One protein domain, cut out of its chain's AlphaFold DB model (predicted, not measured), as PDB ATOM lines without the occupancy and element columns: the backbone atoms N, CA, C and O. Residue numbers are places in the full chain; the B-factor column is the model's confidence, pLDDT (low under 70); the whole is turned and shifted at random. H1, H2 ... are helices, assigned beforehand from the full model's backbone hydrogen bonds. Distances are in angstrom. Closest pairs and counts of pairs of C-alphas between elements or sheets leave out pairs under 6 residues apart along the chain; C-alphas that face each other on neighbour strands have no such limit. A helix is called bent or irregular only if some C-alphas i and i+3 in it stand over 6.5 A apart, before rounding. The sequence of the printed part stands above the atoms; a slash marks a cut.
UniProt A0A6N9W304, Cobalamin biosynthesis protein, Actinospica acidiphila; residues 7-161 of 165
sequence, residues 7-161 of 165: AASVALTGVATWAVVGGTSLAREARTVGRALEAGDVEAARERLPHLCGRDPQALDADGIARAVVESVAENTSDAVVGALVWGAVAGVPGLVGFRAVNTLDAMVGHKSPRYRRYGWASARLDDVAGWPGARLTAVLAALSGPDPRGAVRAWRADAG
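Overview. This is residues 7 to 161 of the 165 residues of the protein "Cobalamin biosynthesis protein" of Actinospica acidiphila (UniProt A0A6N9W304). A long helix, H4, runs nearly straight through the middle as a spine, with the hairpin of H2 and H3 packed on its first arm and H5 folded back along its second. On the opposite side from H2, bent H6 crosses H4 near H4's bend, with H6a packed on H5 and H7 folded back on H6b; H1 packs on the first part of H5. The printed part has 155 residues with seven named helices, H1 to H7 in order, and no named strand: the class is all helix. It is compact, with a radius of gyration of the C-alphas of 17.2 A and spans of 49 by 44 by 34 A.

Along the chain. Find C-alpha 7 at (36.070, 57.234, 30.810), where H1 begins, residues 7 to 20, 20.0 A long. Next come H2, residues 23 to 38, 22.0 A, and H3, residues 42 to 51, irregular but only just: C-alphas 47 and 50 are 7.0 A apart. At C-alpha 62, (14.963, 23.422, 2.093), begins H4, residues 62 to 91, assigned as one helix by its hydrogen bonds but bent: C-alphas 80 and 83 are 6.8 A apart. Its arms are H4a, residues 62 to 80, 25.9 A, and H4b, residues 83 to 91, at 7 degrees. H5 is residues 93 to 110, 24.4 A. H6, residues 120 to 145, also assigned as one helix by its hydrogen bonds, is bent, with C-alphas 130 and 133 7.1 A apart; H6a is residues 120 to 130 and H6b 133 to 145, at 53 degrees. H7, residues 149 to 159, ends at C-alpha 159, (8.714, 43.585, -3.458).

Arrangement. Look first at the bundle of H2, H3 and H4a, three helices side by side. H2 and H4a touch at a shallow tilt of 7 degrees, opposite ways, closest at the C-alphas of Ala 30 and Val 69, 6.3 A. The hairpin H2 and H3 is closest at C-alphas 33 and 45, 4.9 A. H4b and H5, a hairpin, come to 4.5 A at C-alphas 88 and 96. H1 touches H5, closest at C-alphas 13 and 93, 5.8 A. H4a touches H6b at a steep tilt of 56 degrees, with C-alphas 78 and 135 closest, 5.1 A. The hairpin H6b and H7 is closest at C-alphas 143 and 149, 4.7 A. H1 and H2 are apart. Every O i to N i+4 pair is within hydrogen-bond range in H1, H2, H4a, H4b, H5, H6a, H6b and H7; in H3, 4 of 6 are.

Size, cuts and confidence. The two farthest C-alphas, Ala 7 and Ala 59, are 51.6 A apart. The printed part has no cut and no long link. Look at residues 109 to 120 for pLDDT under 70; the mean of the printed part is 89.4.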
ATOM      1  N   ALA A   7      35.905  58.684  30.743       92.62
ATOM      2  CA  ALA A   7      36.070  57.234  30.810       92.62
ATOM      3  C   ALA A   7      34.771  56.523  31.221       92.62
ATOM      4  O   ALA A   7      34.392  55.532  30.604       92.62
ATOM      5  N   ALA A   8      34.045  57.059  32.209       91.56
ATOM      6  CA  ALA A   8      32.759  56.496  32.623       91.56
ATOM      7  C   ALA A   8      31.697  56.611  31.517       91.56
ATOM      8  O   ALA A   8      30.917  55.686  31.316       91.56
ATOM      9  N   SER A   9      31.686  57.718  30.765       90.88
ATOM     10  CA  SER A   9      30.765  57.906  29.638       90.88
ATOM     11  C   SER A   9      31.044  56.926  28.495       90.88
ATOM     12  O   SER A   9      30.107  56.373  27.917       90.88
ATOM     13  N   VAL A  10      32.322  56.693  28.179       94.62
ATOM     14  CA  VAL A  10      32.739  55.717  27.162       94.62
ATOM     15  C   VAL A  10      32.385  54.302  27.606       94.62
ATOM     16  O   VAL A  10      31.758  53.572  26.843       94.62
ATOM     17  N   ALA A  11      32.707  53.932  28.850       96.19
ATOM     18  CA  ALA A  11      32.381  52.618  29.395       96.19
ATOM     19  C   ALA A  11      30.867  52.355  29.385       96.19
ATOM     20  O   ALA A  11      30.431  51.309  28.913       96.19
ATOM     21  N   LEU A  12      30.059  53.326  29.829       95.88
ATOM     22  CA  LEU A  12      28.602  53.210  29.814       95.88
ATOM     23  C   LEU A  12      28.060  53.033  28.391       95.88
ATOM     24  O   LEU A  12      27.208  52.179  28.164       95.88
ATOM     25  N   THR A  13      28.568  53.807  27.430       95.69
ATOM     26  CA  THR A  13      28.153  53.699  26.023       95.69
ATOM     27  C   THR A  13      28.544  52.350  25.433       95.69
ATOM     28  O   THR A  13      27.723  51.715  24.773       95.69
ATOM     29  N   GLY A  14      29.762  51.877  25.704       96.25
ATOM     30  CA  GLY A  14      30.248  50.579  25.243       96.25
ATOM     31  C   GLY A  14      29.423  49.420  25.799       96.25
ATOM     32  O   GLY A  14      28.957  48.584  25.030       96.25
ATOM     33  N   VAL A  15      29.169  49.407  27.111       96.31
ATOM     34  CA  VAL A  15      28.349  48.370  27.762       96.31
ATOM     35  C   VAL A  15      26.902  48.420  27.278       96.31
ATOM     36  O   VAL A  15      26.339  47.376  26.963       96.31
ATOM     37  N   ALA A  16      26.307  49.612  27.164       96.38
ATOM     38  CA  ALA A  16      24.951  49.755  26.640       96.38
ATOM     39  C   ALA A  16      24.855  49.254  25.194       96.38
ATOM     40  O   ALA A  16      23.948  48.496  24.874       96.38
ATOM     41  N   THR A  17      25.815  49.615  24.339       95.88
ATOM     42  CA  THR A  17      25.858  49.157  22.941       95.88
ATOM     43  C   THR A  17      26.002  47.639  22.872       95.88
ATOM     44  O   THR A  17      25.253  46.984  22.154       95.88
ATOM     45  N   TRP A  18      26.918  47.067  23.658       95.12
ATOM     46  CA  TRP A  18      27.110  45.619  23.747       95.12
ATOM     47  C   TRP A  18      25.844  44.887  24.210       95.12
ATOM     48  O   TRP A  18      25.519  43.837  23.670       95.12
ATOM     49  N   ALA A  19      25.114  45.448  25.178       93.38
ATOM     50  CA  ALA A  19      23.915  44.824  25.722       93.38
ATOM     51  C   ALA A  19      22.719  44.855  24.754       93.38
ATOM     52  O   ALA A  19      21.883  43.954  24.795       93.38
ATOM     53  N   VAL A  20      22.606  45.887  23.908       93.62
ATOM     54  CA  VAL A  20      21.451  46.038  23.005       93.62
ATOM     55  C   VAL A  20      21.663  45.421  21.623       93.62
ATOM     56  O   VAL A  20      20.677  45.040  20.996       93.62
ATOM     57  N   VAL A  21      22.908  45.318  21.139       93.44
ATOM     58  CA  VAL A  21      23.198  44.836  19.779       93.44
ATOM     59  C   VAL A  21      23.319  43.309  19.732       93.44
ATOM     60  O   VAL A  21      24.115  42.712  20.453       93.44
ATOM     61  N   GLY A  22      22.574  42.668  18.823       88.12
ATOM     62  CA  GLY A  22      22.472  41.200  18.719       88.12
ATOM     63  C   GLY A  22      23.211  40.533  17.547       88.12
ATOM     64  O   GLY A  22      23.107  39.316  17.372       88.12
ATOM     65  N   GLY A  23      23.952  41.291  16.729       89.62
ATOM     66  CA  GLY A  23      24.438  40.833  15.415       89.62
ATOM     67  C   GLY A  23      25.302  39.562  15.424       89.62
ATOM     68  O   GLY A  23      25.174  38.718  14.538       89.62
ATOM     69  N   THR A  24      26.151  39.372  16.439       91.12
ATOM     70  CA  THR A  24      27.032  38.190  16.534       91.12
ATOM     71  C   THR A  24      26.248  36.891  16.713       91.12
ATOM     72  O   THR A  24      26.573  35.885  16.078       91.12
ATOM     73  N   SER A  25      25.227  36.897  17.573       91.75
ATOM     74  CA  SER A  25      24.383  35.724  17.818       91.75
ATOM     75  C   SER A  25      23.516  35.420  16.600       91.75
ATOM     76  O   SER A  25      23.490  34.278  16.151       91.75
ATOM     77  N   LEU A  26      22.920  36.452  15.990       93.44
ATOM     78  CA  LEU A  26      22.132  36.321  14.761       93.44
ATOM     79  C   LEU A  26      22.942  35.664  13.634       93.44
ATOM     80  O   LEU A  26      22.521  34.675  13.039       93.44
ATOM     81  N   ALA A  27      24.156  36.165  13.387       94.44
ATOM     82  CA  ALA A  27      25.024  35.633  12.343       94.44
ATOM     83  C   ALA A  27      25.507  34.202  12.638       94.44
ATOM     84  O   ALA A  27      25.859  33.463  11.718       94.44
ATOM     85  N   ARG A  28      25.575  33.798  13.910       95.75
ATOM     86  CA  ARG A  28      25.932  32.429  14.300       95.75
ATOM     87  C   ARG A  28      24.791  31.455  14.027       95.75
ATOM     88  O   ARG A  28      25.042  30.404  13.438       95.75
ATOM     89  N   GLU A  29      23.571  31.802  14.427       95.31
ATOM     90  CA  GLU A  29      22.395  30.954  14.198       95.31
ATOM     91  C   GLU A  29      22.114  30.813  12.698       95.31
ATOM     92  O   GLU A  29      22.024  29.693  12.197       95.31
ATOM     93  N   ALA A  30      22.140  31.916  11.940       96.06
ATOM     94  CA  ALA A  30      21.947  31.891  10.488       96.06
ATOM     95  C   ALA A  30      22.964  30.995   9.761       96.06
ATOM     96  O   ALA A  30      22.589  30.164   8.936       96.06
ATOM     97  N   ARG A  31      24.257  31.096  10.105       97.25
ATOM     98  CA  ARG A  31      25.301  30.218   9.537       97.25
ATOM     99  C   ARG A  31      25.166  28.765   9.975       97.25
ATOM    100  O   ARG A  31      25.670  27.877   9.296       97.25
ATOM    101  N   THR A  32      24.565  28.504  11.131       97.44
ATOM    102  CA  THR A  32      24.333  27.131  11.591       97.44
ATOM    103  C   THR A  32      23.250  26.473  10.749       97.44
ATOM    104  O   THR A  32      23.481  25.375  10.255       97.44
ATOM    105  N   VAL A  33      22.145  27.177  10.482       97.12
ATOM    106  CA  VAL A  33      21.111  26.695   9.553       97.12
ATOM    107  C   VAL A  33      21.662  26.572   8.129       97.12
ATOM    108  O   VAL A  33      21.475  25.541   7.494       97.12
ATOM    109  N   GLY A  34      22.407  27.575   7.648       96.88
ATOM    110  CA  GLY A  34      23.006  27.554   6.309       96.88
ATOM    111  C   GLY A  34      23.918  26.345   6.076       96.88
ATOM    112  O   GLY A  34      23.758  25.649   5.082       96.88
ATOM    113  N   ARG A  35      24.798  26.024   7.035       98.12
ATOM    114  CA  ARG A  35      25.667  24.837   6.947       98.12
ATOM    115  C   ARG A  35      24.893  23.518   6.938       98.12
ATOM    116  O   ARG A  35      25.326  22.584   6.276       98.12
ATOM    117  N   ALA A  36      23.779  23.429   7.668       97.44
ATOM    118  CA  ALA A  36      22.925  22.240   7.642       97.44
ATOM    119  C   ALA A  36      22.288  22.052   6.255       97.44
ATOM    120  O   ALA A  36      22.364  20.967   5.684       97.44
ATOM    121  N   LEU A  37      21.768  23.135   5.663       97.44
ATOM    122  CA  LEU A  37      21.215  23.116   4.306       97.44
ATOM    123  C   LEU A  37      22.273  22.778   3.244       97.44
ATOM    124  O   LEU A  37      22.011  21.958   2.370       97.44
ATOM    125  N   GLU A  38      23.479  23.349   3.340       97.50
ATOM    126  CA  GLU A  38      24.607  23.035   2.446       97.50
ATOM    127  C   GLU A  38      25.025  21.557   2.518       97.50
ATOM    128  O   GLU A  38      25.454  20.986   1.517       97.50
ATOM    129  N   ALA A  39      24.878  20.926   3.686       97.50
ATOM    130  CA  ALA A  39      25.143  19.503   3.892       97.50
ATOM    131  C   ALA A  39      23.967  18.587   3.492       97.50
ATOM    132  O   ALA A  39      24.101  17.366   3.565       97.50
ATOM    133  N   GLY A  40      22.824  19.149   3.081       96.75
ATOM    134  CA  GLY A  40      21.600  18.400   2.780       96.75
ATOM    135  C   GLY A  40      20.834  17.903   4.013       96.75
ATOM    136  O   GLY A  40      19.905  17.112   3.867       96.75
ATOM    137  N   ASP A  41      21.191  18.362   5.215       97.31
ATOM    138  CA  ASP A  41      20.555  17.987   6.483       97.31
ATOM    139  C   ASP A  41      19.396  18.945   6.808       97.31
ATOM    140  O   ASP A  41      19.514  19.909   7.576       97.31
ATOM    141  N   VAL A  42      18.262  18.714   6.144       96.50
ATOM    142  CA  VAL A  42      17.055  19.547   6.273       96.50
ATOM    143  C   VAL A  42      16.458  19.443   7.676       96.50
ATOM    144  O   VAL A  42      15.995  20.441   8.226       96.50
ATOM    145  N   GLU A  43      16.502  18.268   8.291       96.38
ATOM    146  CA  GLU A  43      16.019  18.020   9.647       96.38
ATOM    147  C   GLU A  43      16.782  18.860  10.677       96.38
ATOM    148  O   GLU A  43      16.150  19.580  11.455       96.38
ATOM    149  N   ALA A  44      18.119  18.889  10.623       96.06
ATOM    150  CA  ALA A  44      18.903  19.764  11.493       96.06
ATOM    151  C   ALA A  44      18.594  21.254  11.252       96.06
ATOM    152  O   ALA A  44      18.550  22.054  12.195       96.06
ATOM    153  N   ALA A  45      18.338  21.647  10.000       96.38
ATOM    154  CA  ALA A  45      17.917  23.006   9.671       96.38
ATOM    155  C   ALA A  45      16.537  23.344  10.279       96.38
ATOM    156  O   ALA A  45      16.358  24.438  10.826       96.38
ATOM    157  N   ARG A  46      15.586  22.400  10.257       95.31
ATOM    158  CA  ARG A  46      14.247  22.544  10.856       95.31
ATOM    159  C   ARG A  46      14.295  22.692  12.368       95.31
ATOM    160  O   ARG A  46      13.598  23.547  12.906       95.31
ATOM    161  N   GLU A  47      15.122  21.906  13.051       95.12
ATOM    162  CA  GLU A  47      15.290  22.003  14.507       95.12
ATOM    163  C   GLU A  47      15.836  23.370  14.937       95.12
ATOM    164  O   GLU A  47      15.515  23.884  16.013       95.12
ATOM    165  N   ARG A  48      16.660  23.987  14.085       93.88
ATOM    166  CA  ARG A  48      17.292  25.276  14.370       93.88
ATOM    167  C   ARG A  48      16.447  26.485  13.993       93.88
ATOM    168  O   ARG A  48      16.521  27.482  14.708       93.88
ATOM    169  N   LEU A  49      15.616  26.403  12.953       93.56
ATOM    170  CA  LEU A  49      14.816  27.529  12.451       93.56
ATOM    171  C   LEU A  49      13.999  28.298  13.524       93.56
ATOM    172  O   LEU A  49      13.993  29.533  13.456       93.56
ATOM    173  N   PRO A  50      13.388  27.655  14.545       92.88
ATOM    174  CA  PRO A  50      12.643  28.352  15.600       92.88
ATOM    175  C   PRO A  50      13.465  29.347  16.430       92.88
ATOM    176  O   PRO A  50      12.899  30.228  17.069       92.88
ATOM    177  N   HIS A  51      14.798  29.235  16.421       90.06
ATOM    178  CA  HIS A  51      15.688  30.184  17.099       90.06
ATOM    179  C   HIS A  51      15.809  31.522  16.348       90.06
ATOM    180  O   HIS A  51      16.321  32.489  16.907       90.06
ATOM    181  N   LEU A  52      15.364  31.574  15.087       89.38
ATOM    182  CA  LEU A  52      15.430  32.749  14.217       89.38
ATOM    183  C   LEU A  52      14.052  33.345  13.919       89.38
ATOM    184  O   LEU A  52      13.925  34.563  13.807       89.38
ATOM    185  N   CYS A  53      13.021  32.516  13.746       87.56
ATOM    186  CA  CYS A  53      11.679  32.994  13.414       87.56
ATOM    187  C   CYS A  53      10.585  32.068  13.950       87.56
ATOM    188  O   CYS A  53      10.809  30.883  14.174       87.56
ATOM    189  N   GLY A  54       9.373  32.604  14.102       85.19
ATOM    190  CA  GLY A  54       8.208  31.854  14.588       85.19
ATOM    191  C   GLY A  54       7.475  31.018  13.531       85.19
ATOM    192  O   GLY A  54       6.340  30.617  13.776       85.19
ATOM    193  N   ARG A  55       8.054  30.799  12.341       85.44
ATOM    194  CA  ARG A  55       7.424  29.970  11.298       85.44
ATOM    195  C   ARG A  55       7.507  28.497  11.672       85.44
ATOM    196  O   ARG A  55       8.526  28.066  12.197       85.44
ATOM    197  N   ASP A  56       6.463  27.737  11.344       88.69
ATOM    198  CA  ASP A  56       6.472  26.283  11.497       88.69
ATOM    199  C   ASP A  56       7.510  25.657  10.542       88.69
ATOM    200  O   ASP A  56       7.307  25.698   9.322       88.69
ATOM    201  N   PRO A  57       8.616  25.076  11.052       89.75
ATOM    202  CA  PRO A  57       9.649  24.486  10.207       89.75
ATOM    203  C   PRO A  57       9.173  23.241   9.452       89.75
ATOM    204  O   PRO A  57       9.740  22.905   8.414       89.75
ATOM    205  N   GLN A  58       8.140  22.552   9.950       90.94
ATOM    206  CA  GLN A  58       7.623  21.326   9.332       90.94
ATOM    207  C   GLN A  58       6.834  21.613   8.050       90.94
ATOM    208  O   GLN A  58       6.720  20.747   7.184       90.94
ATOM    209  N   ALA A  59       6.341  22.842   7.891       90.75
ATOM    210  CA  ALA A  59       5.643  23.293   6.691       90.75
ATOM    211  C   ALA A  59       6.588  23.773   5.571       90.75
ATOM    212  O   ALA A  59       6.111  24.223   4.528       90.75
ATOM    213  N   LEU A  60       7.911  23.727   5.782       92.75
ATOM    214  CA  LEU A  60       8.910  24.282   4.870       92.75
ATOM    215  C   LEU A  60       9.829  23.191   4.308       92.75
ATOM    216  O   LEU A  60      10.274  22.281   5.017       92.75
ATOM    217  N   ASP A  61      10.119  23.302   3.015       95.00
ATOM    218  CA  ASP A  61      11.208  22.601   2.339       95.00
ATOM    219  C   ASP A  61      12.537  23.361   2.514       95.00
ATOM    220  O   ASP A  61      12.593  24.406   3.165       95.00
ATOM    221  N   ALA A  62      13.630  22.828   1.961       95.06
ATOM    222  CA  ALA A  62      14.963  23.422   2.093       95.06
ATOM    223  C   ALA A  62      15.005  24.892   1.623       95.06
ATOM    224  O   ALA A  62      15.539  25.750   2.330       95.06
ATOM    225  N   ASP A  63      14.378  25.193   0.483       96.12
ATOM    226  CA  ASP A  63      14.297  26.551  -0.067       96.12
ATOM    227  C   ASP A  63      13.426  27.464   0.807       96.12
ATOM    228  O   ASP A  63      13.777  28.621   1.059       96.12
ATOM    229  N   GLY A  64      12.314  26.949   1.336       95.31
ATOM    230  CA  GLY A  64      11.460  27.649   2.287       95.31
ATOM    231  C   GLY A  64      12.182  27.995   3.591       95.31
ATOM    232  O   GLY A  64      12.023  29.109   4.101       95.31
ATOM    233  N   ILE A  65      13.014  27.085   4.106       96.06
ATOM    234  CA  ILE A  65      13.862  27.324   5.283       96.06
ATOM    235  C   ILE A  65      14.918  28.382   4.958       96.06
ATOM    236  O   ILE A  65      15.062  29.343   5.714       96.06
ATOM    237  N   ALA A  66      15.614  28.263   3.822       96.50
ATOM    238  CA  ALA A  66      16.602  29.251   3.389       96.50
ATOM    239  C   ALA A  66      15.982  30.652   3.284       96.50
ATOM    240  O   ALA A  66      16.527  31.620   3.821       96.50
ATOM    241  N   ARG A  67      14.797  30.756   2.670       94.31
ATOM    242  CA  ARG A  67      14.044  32.011   2.574       94.31
ATOM    243  C   ARG A  67      13.694  32.563   3.953       94.31
ATOM    244  O   ARG A  67      13.932  33.739   4.207       94.31
ATOM    245  N   ALA A  68      13.166  31.727   4.848       93.62
ATOM    246  CA  ALA A  68      12.804  32.137   6.203       93.62
ATOM    247  C   ALA A  68      14.014  32.653   7.003       93.62
ATOM    248  O   ALA A  68      13.893  33.649   7.716       93.62
ATOM    249  N   VAL A  69      15.185  32.026   6.850       95.50
ATOM    250  CA  VAL A  69      16.438  32.493   7.463       95.50
ATOM    251  C   VAL A  69      16.859  33.843   6.894       95.50
ATOM    252  O   VAL A  69      17.168  34.745   7.667       95.50
ATOM    253  N   VAL A  70      16.870  34.009   5.568       93.81
ATOM    254  CA  VAL A  70      17.279  35.272   4.928       93.81
ATOM    255  C   VAL A  70      16.353  36.420   5.333       93.81
ATOM    256  O   VAL A  70      16.836  37.495   5.685       93.81
ATOM    257  N   GLU A  71      15.041  36.183   5.338       91.94
ATOM    258  CA  GLU A  71      14.041  37.163   5.775       91.94
ATOM    259  C   GLU A  71      14.238  37.535   7.254       91.94
ATOM    260  O   GLU A  71      14.362  38.717   7.568       91.94
ATOM    261  N   SER A  72      14.388  36.546   8.144       93.50
ATOM    262  CA  SER A  72      14.625  36.789   9.575       93.50
ATOM    263  C   SER A  72      15.942  37.526   9.837       93.50
ATOM    264  O   SER A  72      15.991  38.430  10.669       93.50
ATOM    265  N   VAL A  73      17.022  37.189   9.127       95.06
ATOM    266  CA  VAL A  73      18.303  37.895   9.259       95.06
ATOM    267  C   VAL A  73      18.174  39.343   8.804       95.06
ATOM    268  O   VAL A  73      18.714  40.225   9.472       95.06
ATOM    269  N   ALA A  74      17.474  39.605   7.700       92.25
ATOM    270  CA  ALA A  74      17.255  40.964   7.217       92.25
ATOM    271  C   ALA A  74      16.457  41.803   8.231       92.25
ATOM    272  O   ALA A  74      16.885  42.905   8.580       92.25
ATOM    273  N   GLU A  75      15.357  41.254   8.751       89.94
ATOM    274  CA  GLU A  75      14.504  41.884   9.767       89.94
ATOM    275  C   GLU A  75      15.279  42.146  11.069       89.94
ATOM    276  O   GLU A  75      15.454  43.290  11.484       89.94
ATOM    277  N   ASN A  76      15.896  41.114  11.651       92.94
ATOM    278  CA  ASN A  76      16.655  41.255  12.895       92.94
ATOM    279  C   ASN A  76      17.902  42.141  12.745       92.94
ATOM    280  O   ASN A  76      18.350  42.734  13.725       92.94
ATOM    281  N   THR A  77      18.490  42.252  11.550       94.44
ATOM    282  CA  THR A  77      19.594  43.200  11.318       94.44
ATOM    283  C   THR A  77      19.096  44.640  11.382       94.44
ATOM    284  O   THR A  77      19.781  45.495  11.955       94.44
ATOM    285  N   SER A  78      17.906  44.910  10.836       93.88
ATOM    286  CA  SER A  78      17.262  46.217  10.968       93.88
ATOM    287  C   SER A  78      17.056  46.571  12.432       93.88
ATOM    288  O   SER A  78      17.485  47.640  12.862       93.88
ATOM    289  N   ASP A  79      16.509  45.657  13.222       90.31
ATOM    290  CA  ASP A  79      16.046  46.007  14.562       90.31
ATOM    291  C   ASP A  79      17.150  45.868  15.613       90.31
ATOM    292  O   ASP A  79      17.482  46.801  16.344       90.31
ATOM    293  N   ALA A  80      17.812  44.715  15.665       89.25
ATOM    294  CA  ALA A  80      18.793  44.418  16.702       89.25
ATOM    295  C   ALA A  80      20.182  45.016  16.429       89.25
ATOM    296  O   ALA A  80      21.088  44.833  17.246       89.25
ATOM    297  N   VAL A  81      20.394  45.686  15.291       94.62
ATOM    298  CA  VAL A  81      21.684  46.310  14.957       94.62
ATOM    299  C   VAL A  81      21.494  47.738  14.470       94.62
ATOM    300  O   VAL A  81      21.877  48.677  15.166       94.62
ATOM    301  N   VAL A  82      20.922  47.931  13.281       96.31
ATOM    302  CA  VAL A  82      20.944  49.240  12.618       96.31
ATOM    303  C   VAL A  82      20.055  50.245  13.345       96.31
ATOM    304  O   VAL A  82      20.517  51.341  13.650       96.31
ATOM    305  N   GLY A  83      18.821  49.881  13.689       94.94
ATOM    306  CA  GLY A  83      17.883  50.719  14.434       94.94
ATOM    307  C   GLY A  83      18.435  51.120  15.799       94.94
ATOM    308  O   GLY A  83      18.467  52.308  16.125       94.94
ATOM    309  N   ALA A  84      18.980  50.158  16.553       94.38
ATOM    310  CA  ALA A  84      19.633  50.432  17.831       94.38
ATOM    311  C   ALA A  84      20.784  51.443  17.681       94.38
ATOM    312  O   ALA A  84      20.857  52.411  18.439       94.38
ATOM    313  N   LEU A  85      21.651  51.271  16.678       95.88
ATOM    314  CA  LEU A  85      22.762  52.191  16.418       95.88
ATOM    315  C   LEU A  85      22.296  53.568  15.928       95.88
ATOM    316  O   LEU A  85      22.889  54.571  16.319       95.88
ATOM    317  N   VAL A  86      21.227  53.645  15.129       96.75
ATOM    318  CA  VAL A  86      20.624  54.915  14.691       96.75
ATOM    319  C   VAL A  86      20.134  55.710  15.897       96.75
ATOM    320  O   VAL A  86      20.528  56.861  16.078       96.75
ATOM    321  N   TRP A  87      19.337  55.099  16.772       96.62
ATOM    322  CA  TRP A  87      18.853  55.782  17.972       96.62
ATOM    323  C   TRP A  87      19.972  56.066  18.974       96.62
ATOM    324  O   TRP A  87      19.968  57.118  19.615       96.62
ATOM    325  N   GLY A  88      20.978  55.193  19.049       96.25
ATOM    326  CA  GLY A  88      22.207  55.440  19.794       96.25
ATOM    327  C   GLY A  88      22.991  56.653  19.292       96.25
ATOM    328  O   GLY A  88      23.481  57.435  20.103       96.25
ATOM    329  N   ALA A  89      23.063  56.871  17.980       95.81
ATOM    330  CA  ALA A  89      23.696  58.054  17.402       95.81
ATOM    331  C   ALA A  89      22.891  59.338  17.673       95.81
ATOM    332  O   ALA A  89      23.478  60.393  17.904       95.81
ATOM    333  N   VAL A  90      21.555  59.250  17.681       96.19
ATOM    334  CA  VAL A  90      20.662  60.398  17.911       96.19
ATOM    335  C   VAL A  90      20.629  60.820  19.383       96.19
ATOM    336  O   VAL A  90      20.682  62.011  19.682       96.19
ATOM    337  N   ALA A  91      20.525  59.864  20.311       95.62
ATOM    338  CA  ALA A  91      20.239  60.143  21.722       95.62
ATOM    339  C   ALA A  91      21.228  59.499  22.712       95.62
ATOM    340  O   ALA A  91      21.029  59.596  23.924       95.62
ATOM    341  N   GLY A  92      22.295  58.852  22.239       95.88
ATOM    342  CA  GLY A  92      23.274  58.165  23.080       95.88
ATOM    343  C   GLY A  92      22.697  56.922  23.765       95.88
ATOM    344  O   GLY A  92      21.850  56.214  23.224       95.88
ATOM    345  N   VAL A  93      23.137  56.668  25.000       96.25
ATOM    346  CA  VAL A  93      22.678  55.533  25.826       96.25
ATOM    347  C   VAL A  93      21.148  55.477  25.990       96.25
ATOM    348  O   VAL A  93      20.593  54.393  25.811       96.25
ATOM    349  N   PRO A  94      20.433  56.593  26.260       96.25
ATOM    350  CA  PRO A  94      18.970  56.596  26.253       96.25
ATOM    351  C   PRO A  94      18.349  56.103  24.943       96.25
ATOM    352  O   PRO A  94      17.352  55.390  24.986       96.25
ATOM    353  N   GLY A  95      18.941  56.441  23.794       96.00
ATOM    354  CA  GLY A  95      18.471  55.981  22.488       96.00
ATOM    355  C   GLY A  95      18.671  54.483  22.281       96.00
ATOM    356  O   GLY A  95      17.734  53.796  21.885       96.00
ATOM    357  N   LEU A  96      19.856  53.967  22.630       96.00
ATOM    358  CA  LEU A  96      20.173  52.532  22.582       96.00
ATOM    359  C   LEU A  96      19.167  51.709  23.396       96.00
ATOM    360  O   LEU A  96      18.538  50.784  22.884       96.00
ATOM    361  N   VAL A  97      19.010  52.063  24.674       95.94
ATOM    362  CA  VAL A  97      18.156  51.321  25.610       95.94
ATOM    363  C   VAL A  97      16.678  51.530  25.288       95.94
ATOM    364  O   VAL A  97      15.908  50.575  25.326       95.94
ATOM    365  N   GLY A  98      16.282  52.757  24.943       95.06
ATOM    366  CA  GLY A  98      14.903  53.097  24.602       95.06
ATOM    367  C   GLY A  98      14.416  52.349  23.368       95.06
ATOM    368  O   GLY A  98      13.367  51.712  23.423       95.06
ATOM    369  N   PHE A  99      15.200  52.344  22.287       94.25
ATOM    370  CA  PHE A  99      14.843  51.592  21.086       94.25
ATOM    371  C   PHE A  99      14.777  50.086  21.358       94.25
ATOM    372  O   PHE A  99      13.810  49.431  20.976       94.25
ATOM    373  N   ARG A 100      15.746  49.535  22.105       94.06
ATOM    374  CA  ARG A 100      15.720  48.113  22.475       94.06
ATOM    375  C   ARG A 100      14.496  47.756  23.314       94.06
ATOM    376  O   ARG A 100      13.943  46.673  23.136       94.06
ATOM    377  N   ALA A 101      14.067  48.646  24.207       91.94
ATOM    378  CA  ALA A 101      12.858  48.455  24.995       91.94
ATOM    379  C   ALA A 101      11.602  48.448  24.112       91.94
ATOM    380  O   ALA A 101      10.770  47.567  24.291       91.94
ATOM    381  N   VAL A 102      11.486  49.365  23.143       89.69
ATOM    382  CA  VAL A 102      10.368  49.389  22.181       89.69
ATOM    383  C   VAL A 102      10.300  48.082  21.387       89.69
ATOM    384  O   VAL A 102       9.269  47.415  21.425       89.69
ATOM    385  N   ASN A 103      11.416  47.655  20.797       87.56
ATOM    386  CA  ASN A 103      11.482  46.421  20.012       87.56
ATOM    387  C   ASN A 103      11.201  45.164  20.853       87.56
ATOM    388  O   ASN A 103      10.503  44.246  20.430       87.56
ATOM    389  N   THR A 104      11.672  45.137  22.103       86.44
ATOM    390  CA  THR A 104      11.355  44.041  23.033       86.44
ATOM    391  C   THR A 104       9.874  44.040  23.422       86.44
ATOM    392  O   THR A 104       9.267  42.976  23.533       86.44
ATOM    393  N   LEU A 105       9.273  45.216  23.634       84.06
ATOM    394  CA  LEU A 105       7.850  45.338  23.953       84.06
ATOM    395  C   LEU A 105       6.972  44.846  22.802       84.06
ATOM    396  O   LEU A 105       5.972  44.175  23.067       84.06
ATOM    397  N   ASP A 106       7.344  45.130  21.554       82.06
ATOM    398  CA  ASP A 106       6.625  44.597  20.400       82.06
ATOM    399  C   ASP A 106       6.734  43.067  20.310       82.06
ATOM    400  O   ASP A 106       5.715  42.373  20.260       82.06
ATOM    401  N   ALA A 107       7.938  42.512  20.464       75.50
ATOM    402  CA  ALA A 107       8.134  41.060  20.478       75.50
ATOM    403  C   ALA A 107       7.354  40.351  21.609       75.50
ATOM    404  O   ALA A 107       6.882  39.227  21.438       75.50
ATOM    405  N   MET A 108       7.189  40.994  22.772       76.38
ATOM    406  CA  MET A 108       6.472  40.419  23.917       76.38
ATOM    407  C   MET A 108       4.946  40.584  23.848       76.38
ATOM    408  O   MET A 108       4.215  39.717  24.336       76.38
ATOM    409  N   VAL A 109       4.452  41.713  23.330       67.56
ATOM    410  CA  VAL A 109       3.046  42.142  23.498       67.56
ATOM    411  C   VAL A 109       2.362  42.496  22.170       67.56
ATOM    412  O   VAL A 109       1.131  42.500  22.100       67.56
ATOM    413  N   GLY A 110       3.126  42.746  21.107       57.66
ATOM    414  CA  GLY A 110       2.632  43.066  19.763       57.66
ATOM    415  C   GLY A 110       2.004  41.877  19.037       57.66
ATOM    416  O   GLY A 110       1.116  42.045  18.197       57.66
ATOM    417  N   HIS A 111       2.367  40.646  19.414       54.38
ATOM    418  CA  HIS A 111       1.763  39.449  18.838       54.38
ATOM    419  C   HIS A 111       0.274  39.364  19.202       54.38
ATOM    420  O   HIS A 111      -0.115  39.459  20.371       54.38
ATOM    421  N   LYS A 112      -0.576  39.150  18.185       48.56
ATOM    422  CA  LYS A 112      -2.041  39.028  18.296       48.56
ATOM    423  C   LYS A 112      -2.453  37.764  19.066       48.56
ATOM    424  O   LYS A 112      -3.086  36.870  18.517       48.56
ATOM    425  N   SER A 113      -2.155  37.690  20.359       49.94
ATOM    426  CA  SER A 113      -2.829  36.750  21.247       49.94
ATOM    427  C   SER A 113      -4.241  37.283  21.551       49.94
ATOM    428  O   SER A 113      -4.444  38.505  21.617       49.94
ATOM    429  N   PRO A 114      -5.239  36.412  21.791       51.19
ATOM    430  CA  PRO A 114      -6.583  36.823  22.215       51.19
ATOM    431  C   PRO A 114      -6.584  37.774  23.429       51.19
ATOM    432  O   PRO A 114      -7.525  38.546  23.610       51.19
ATOM    433  N   ARG A 115      -5.505  37.753  24.228       52.62
ATOM    434  CA  ARG A 115      -5.284  38.568  25.428       52.62
ATOM    435  C   ARG A 115      -4.768  39.986  25.131       52.62
ATOM    436  O   ARG A 115      -5.163  40.910  25.835       52.62
ATOM    437  N   TYR A 116      -3.941  40.186  24.099       51.59
ATOM    438  CA  TYR A 116      -3.283  41.480  23.811       51.59
ATOM    439  C   TYR A 116      -3.902  42.274  22.660       51.59
ATOM    440  O   TYR A 116      -3.521  43.415  22.414       51.59
ATOM    441  N   ARG A 117      -4.946  41.731  22.026       52.38
ATOM    442  CA  ARG A 117      -5.667  42.325  20.887       52.38
ATOM    443  C   ARG A 117      -6.117  43.788  21.068       52.38
ATOM    444  O   ARG A 117      -6.312  44.471  20.072       52.38
ATOM    445  N   ARG A 118      -6.307  44.255  22.312       55.38
ATOM    446  CA  ARG A 118      -6.758  45.623  22.643       55.38
ATOM    447  C   ARG A 118      -5.629  46.633  22.908       55.38
ATOM    448  O   ARG A 118      -5.897  47.823  22.816       55.38
ATOM    449  N   TYR A 119      -4.401  46.189  23.206       58.81
ATOM    450  CA  TYR A 119      -3.288  47.082  23.589       58.81
ATOM    451  C   TYR A 119      -1.985  46.846  22.808       58.81
ATOM    452  O   TYR A 119      -1.204  47.782  22.662       58.81
ATOM    453  N   GLY A 120      -1.768  45.652  22.242       62.34
ATOM    454  CA  GLY A 120      -0.568  45.324  21.455       62.34
ATOM    455  C   GLY A 120      -0.415  46.152  20.175       62.34
ATOM    456  O   GLY A 120       0.679  46.291  19.648       62.34
ATOM    457  N   TRP A 121      -1.495  46.785  19.703       72.25
ATOM    458  CA  TRP A 121      -1.426  47.711  18.570       72.25
ATOM    459  C   TRP A 121      -0.585  48.957  18.873       72.25
ATOM    460  O   TRP A 121       0.110  49.446  17.991       72.25
ATOM    461  N   ALA A 122      -0.624  49.475  20.105       77.62
ATOM    462  CA  ALA A 122       0.129  50.678  20.449       77.62
ATOM    463  C   ALA A 122       1.642  50.411  20.496       77.62
ATOM    464  O   ALA A 122       2.415  51.260  20.059       77.62
ATOM    465  N   SER A 123       2.061  49.235  20.983       75.81
ATOM    466  CA  SER A 123       3.468  48.818  20.957       75.81
ATOM    467  C   SER A 123       3.949  48.557  19.532       75.81
ATOM    468  O   SER A 123       4.978  49.108  19.161       75.81
ATOM    469  N   ALA A 124       3.163  47.842  18.719       75.69
ATOM    470  CA  ALA A 124       3.500  47.582  17.317       75.69
ATOM    471  C   ALA A 124       3.618  48.874  16.508       75.69
ATOM    472  O   ALA A 124       4.577  49.086  15.777       75.69
ATOM    473  N   ARG A 125       2.692  49.818  16.711       81.81
ATOM    474  CA  ARG A 125       2.736  51.110  16.023       81.81
ATOM    475  C   ARG A 125       3.939  51.956  16.439       81.81
ATOM    476  O   ARG A 125       4.478  52.692  15.616       81.81
ATOM    477  N   LEU A 126       4.312  51.910  17.718       84.50
ATOM    478  CA  LEU A 126       5.493  52.610  18.213       84.50
ATOM    479  C   LEU A 126       6.768  52.002  17.624       84.50
ATOM    480  O   LEU A 126       7.648  52.760  17.223       84.50
ATOM    481  N   ASP A 127       6.840  50.674  17.544       86.00
ATOM    482  CA  ASP A 127       7.959  49.961  16.935       86.00
ATOM    483  C   ASP A 127       8.072  50.254  15.437       86.00
ATOM    484  O   ASP A 127       9.128  50.704  15.008       86.00
ATOM    485  N   ASP A 128       6.973  50.206  14.674       84.62
ATOM    486  CA  ASP A 128       6.948  50.582  13.251       84.62
ATOM    487  C   ASP A 128       7.545  51.978  13.009       84.62
ATOM    488  O   ASP A 128       8.351  52.208  12.101       84.62
ATOM    489  N   VAL A 129       7.121  52.954  13.820       87.81
ATOM    490  CA  VAL A 129       7.550  54.351  13.685       87.81
ATOM    491  C   VAL A 129       9.008  54.509  14.105       87.81
ATOM    492  O   VAL A 129       9.770  55.201  13.425       87.81
ATOM    493  N   ALA A 130       9.408  53.873  15.205       89.62
ATOM    494  CA  ALA A 130      10.776  53.930  15.699       89.62
ATOM    495  C   ALA A 130      11.750  53.174  14.778       89.62
ATOM    496  O   ALA A 130      12.893  53.604  14.615       89.62
ATOM    497  N   GLY A 131      11.312  52.074  14.171       90.69
ATOM    498  CA  GLY A 131      12.091  51.200  13.299       90.69
ATOM    499  C   GLY A 131      12.242  51.744  11.881       90.69
ATOM    500  O   GLY A 131      13.238  51.453  11.220       90.69
ATOM    501  N   TRP A 132      11.330  52.611  11.422       91.75
ATOM    502  CA  TRP A 132      11.338  53.143  10.054       91.75
ATOM    503  C   TRP A 132      12.697  53.710   9.584       91.75
ATOM    504  O   TRP A 132      13.134  53.342   8.486       91.75
ATOM    505  N   PRO A 133      13.422  54.549  10.360       92.00
ATOM    506  CA  PRO A 133      14.744  55.032   9.955       92.00
ATOM    507  C   PRO A 133      15.774  53.898   9.839       92.00
ATOM    508  O   PRO A 133      16.542  53.854   8.875       92.00
ATOM    509  N   GLY A 134      15.763  52.968  10.802       92.38
ATOM    510  CA  GLY A 134      16.649  51.805  10.842       92.38
ATOM    511  C   GLY A 134      16.429  50.882   9.648       92.38
ATOM    512  O   GLY A 134      17.387  50.537   8.958       92.38
ATOM    513  N   ALA A 135      15.174  50.583   9.318       91.88
ATOM    514  CA  ALA A 135      14.807  49.740   8.185       91.88
ATOM    515  C   ALA A 135      15.271  50.328   6.841       91.88
ATOM    516  O   ALA A 135      15.828  49.619   5.999       91.88
ATOM    517  N   ARG A 136      15.108  51.644   6.632       93.06
ATOM    518  CA  ARG A 136      15.563  52.311   5.397       93.06
ATOM    519  C   ARG A 136      17.078  52.314   5.271       93.06
ATOM    520  O   ARG A 136      17.590  52.012   4.192       93.06
ATOM    521  N   LEU A 137      17.787  52.622   6.356       95.38
ATOM    522  CA  LEU A 137      19.244  52.569   6.362       95.38
ATOM    523  C   LEU A 137      19.741  51.140   6.119       95.38
ATOM    524  O   LEU A 137      20.638  50.944   5.306       95.38
ATOM    525  N   THR A 138      19.113  50.141   6.740       94.69
ATOM    526  CA  THR A 138      19.445  48.721   6.545       94.69
ATOM    527  C   THR A 138      19.304  48.309   5.089       94.69
ATOM    528  O   THR A 138      20.231  47.725   4.537       94.69
ATOM    529  N   ALA A 139      18.199  48.670   4.430       92.50
ATOM    530  CA  ALA A 139      17.998  48.369   3.015       92.50
ATOM    531  C   ALA A 139      19.080  49.003   2.120       92.50
ATOM    532  O   ALA A 139      19.589  48.353   1.207       92.50
ATOM    533  N   VAL A 140      19.473  50.252   2.401       94.62
ATOM    534  CA  VAL A 140      20.560  50.930   1.674       94.62
ATOM    535  C   VAL A 140      21.900  50.234   1.914       94.62
ATOM    536  O   VAL A 140      22.606  49.932   0.955       94.62
ATOM    537  N   LEU A 141      22.242  49.938   3.170       94.69
ATOM    538  CA  LEU A 141      23.485  49.249   3.520       94.69
ATOM    539  C   LEU A 141      23.557  47.856   2.883       94.69
ATOM    540  O   LEU A 141      24.591  47.497   2.325       94.69
ATOM    541  N   ALA A 142      22.457  47.100   2.900       92.38
ATOM    542  CA  ALA A 142      22.362  45.792   2.263       92.38
ATOM    543  C   ALA A 142      22.566  45.889   0.744       92.38
ATOM    544  O   ALA A 142      23.364  45.137   0.184       92.38
ATOM    545  N   ALA A 143      21.921  46.856   0.079       94.00
ATOM    546  CA  ALA A 143      22.096  47.075  -1.354       94.00
ATOM    547  C   ALA A 143      23.546  47.434  -1.717       94.00
ATOM    548  O   ALA A 143      24.061  46.945  -2.716       94.00
ATOM    549  N   LEU A 144      24.218  48.255  -0.906       94.75
ATOM    550  CA  LEU A 144      25.608  48.657  -1.143       94.75
ATOM    551  C   LEU A 144      26.631  47.559  -0.826       94.75
ATOM    552  O   LEU A 144      27.734  47.591  -1.364       94.75
ATOM    553  N   SER A 145      26.281  46.607   0.039       92.44
ATOM    554  CA  SER A 145      27.184  45.529   0.463       92.44
ATOM    555  C   SER A 145      27.188  44.334  -0.496       92.44
ATOM    556  O   SER A 145      28.096  43.507  -0.442       92.44
ATOM    557  N   GLY A 146      26.165  44.211  -1.349       88.12
ATOM    558  CA  GLY A 146      26.031  43.119  -2.309       88.12
ATOM    559  C   GLY A 146      26.788  43.352  -3.626       88.12
ATOM    560  O   GLY A 146      27.087  44.490  -3.983       88.12
ATOM    561  N   PRO A 147      27.051  42.283  -4.401       91.81
ATOM    562  CA  PRO A 147      27.751  42.373  -5.688       91.81
ATOM    563  C   PRO A 147      26.925  43.052  -6.796       91.81
ATOM    564  O   PRO A 147      27.499  43.546  -7.763       91.81
ATOM    565  N   ASP A 148      25.593  43.104  -6.661       94.88
ATOM    566  CA  ASP A 148      24.689  43.813  -7.579       94.88
ATOM    567  C   ASP A 148      23.778  44.811  -6.829       94.88
ATOM    568  O   ASP A 148      22.604  44.522  -6.560       94.88
ATOM    569  N   PRO A 149      24.279  46.023  -6.519       94.44
ATOM    570  CA  PRO A 149      23.480  47.053  -5.858       94.44
ATOM    571  C   PRO A 149      22.245  47.478  -6.657       94.44
ATOM    572  O   PRO A 149      21.203  47.807  -6.085       94.44
ATOM    573  N   ARG A 150      22.328  47.471  -7.995       94.12
ATOM    574  CA  ARG A 150      21.211  47.874  -8.864       94.12
ATOM    575  C   ARG A 150      20.099  46.831  -8.832       94.12
ATOM    576  O   ARG A 150      18.926  47.200  -8.757       94.12
ATOM    577  N   GLY A 151      20.458  45.550  -8.864       94.62
ATOM    578  CA  GLY A 151      19.528  44.439  -8.693       94.62
ATOM    579  C   GLY A 151      18.855  44.447  -7.329       94.62
ATOM    580  O   GLY A 151      17.631  44.340  -7.275       94.62
ATOM    581  N   ALA A 152      19.611  44.683  -6.254       93.00
ATOM    582  CA  ALA A 152      19.063  44.798  -4.904       93.00
ATOM    583  C   ALA A 152      18.028  45.933  -4.792       93.00
ATOM    584  O   ALA A 152      16.922  45.721  -4.296       93.00
ATOM    585  N   VAL A 153      18.330  47.124  -5.327       93.62
ATOM    586  CA  VAL A 153      17.378  48.253  -5.342       93.62
ATOM    587  C   VAL A 153      16.137  47.939  -6.180       93.62
ATOM    588  O   VAL A 153      15.027  48.316  -5.800       93.62
ATOM    589  N   ARG A 154      16.294  47.252  -7.317       93.81
ATOM    590  CA  ARG A 154      15.162  46.828  -8.152       93.81
ATOM    591  C   ARG A 154      14.257  45.843  -7.408       93.81
ATOM    592  O   ARG A 154      13.047  46.045  -7.426       93.81
ATOM    593  N   ALA A 155      14.832  44.840  -6.743       91.19
ATOM    594  CA  ALA A 155      14.084  43.870  -5.943       91.19
ATOM    595  C   ALA A 155      13.339  44.569  -4.798       91.19
ATOM    596  O   ALA A 155      12.129  44.430  -4.662       91.19
ATOM    597  N   TRP A 156      14.033  45.447  -4.065       90.12
ATOM    598  CA  TRP A 156      13.428  46.238  -2.998       90.12
ATOM    599  C   TRP A 156      12.216  47.044  -3.480       90.12
ATOM    600  O   TRP A 156      11.152  46.983  -2.871       90.12
ATOM    601  N   ARG A 157      12.339  47.768  -4.600       90.69
ATOM    602  CA  ARG A 157      11.225  48.549  -5.163       90.69
ATOM    603  C   ARG A 157      10.061  47.676  -5.629       90.69
ATOM    604  O   ARG A 157       8.918  48.107  -5.516       90.69
ATOM    605  N   ALA A 158      10.346  46.492  -6.168       90.94
ATOM    606  CA  ALA A 158       9.328  45.583  -6.680       90.94
ATOM    607  C   ALA A 158       8.567  44.850  -5.563       90.94
ATOM    608  O   ALA A 158       7.370  44.602  -5.715       90.94
ATOM    609  N   ASP A 159       9.243  44.514  -4.461       87.81
ATOM    610  CA  ASP A 159       8.714  43.585  -3.458       87.81
ATOM    611  C   ASP A 159       8.341  44.247  -2.126       87.81
ATOM    612  O   ASP A 159       7.518  43.696  -1.398       87.81
ATOM    613  N   ALA A 160       8.829  45.461  -1.828       82.31
ATOM    614  CA  ALA A 160       8.517  46.147  -0.568       82.31
ATOM    615  C   ALA A 160       7.010  46.312  -0.314       82.31
ATOM    616  O   ALA A 160       6.570  46.201   0.824       82.31
ATOM    617  N   GLY A 161       6.215  46.564  -1.359       80.00
ATOM    618  CA  GLY A 161       4.758  46.705  -1.240       80.00
ATOM    619  C   GLY A 161       3.993  45.379  -1.165       80.00
ATOM    620  O   GLY A 161       2.790  45.391  -0.928       80.00
TER     621      GLY A 161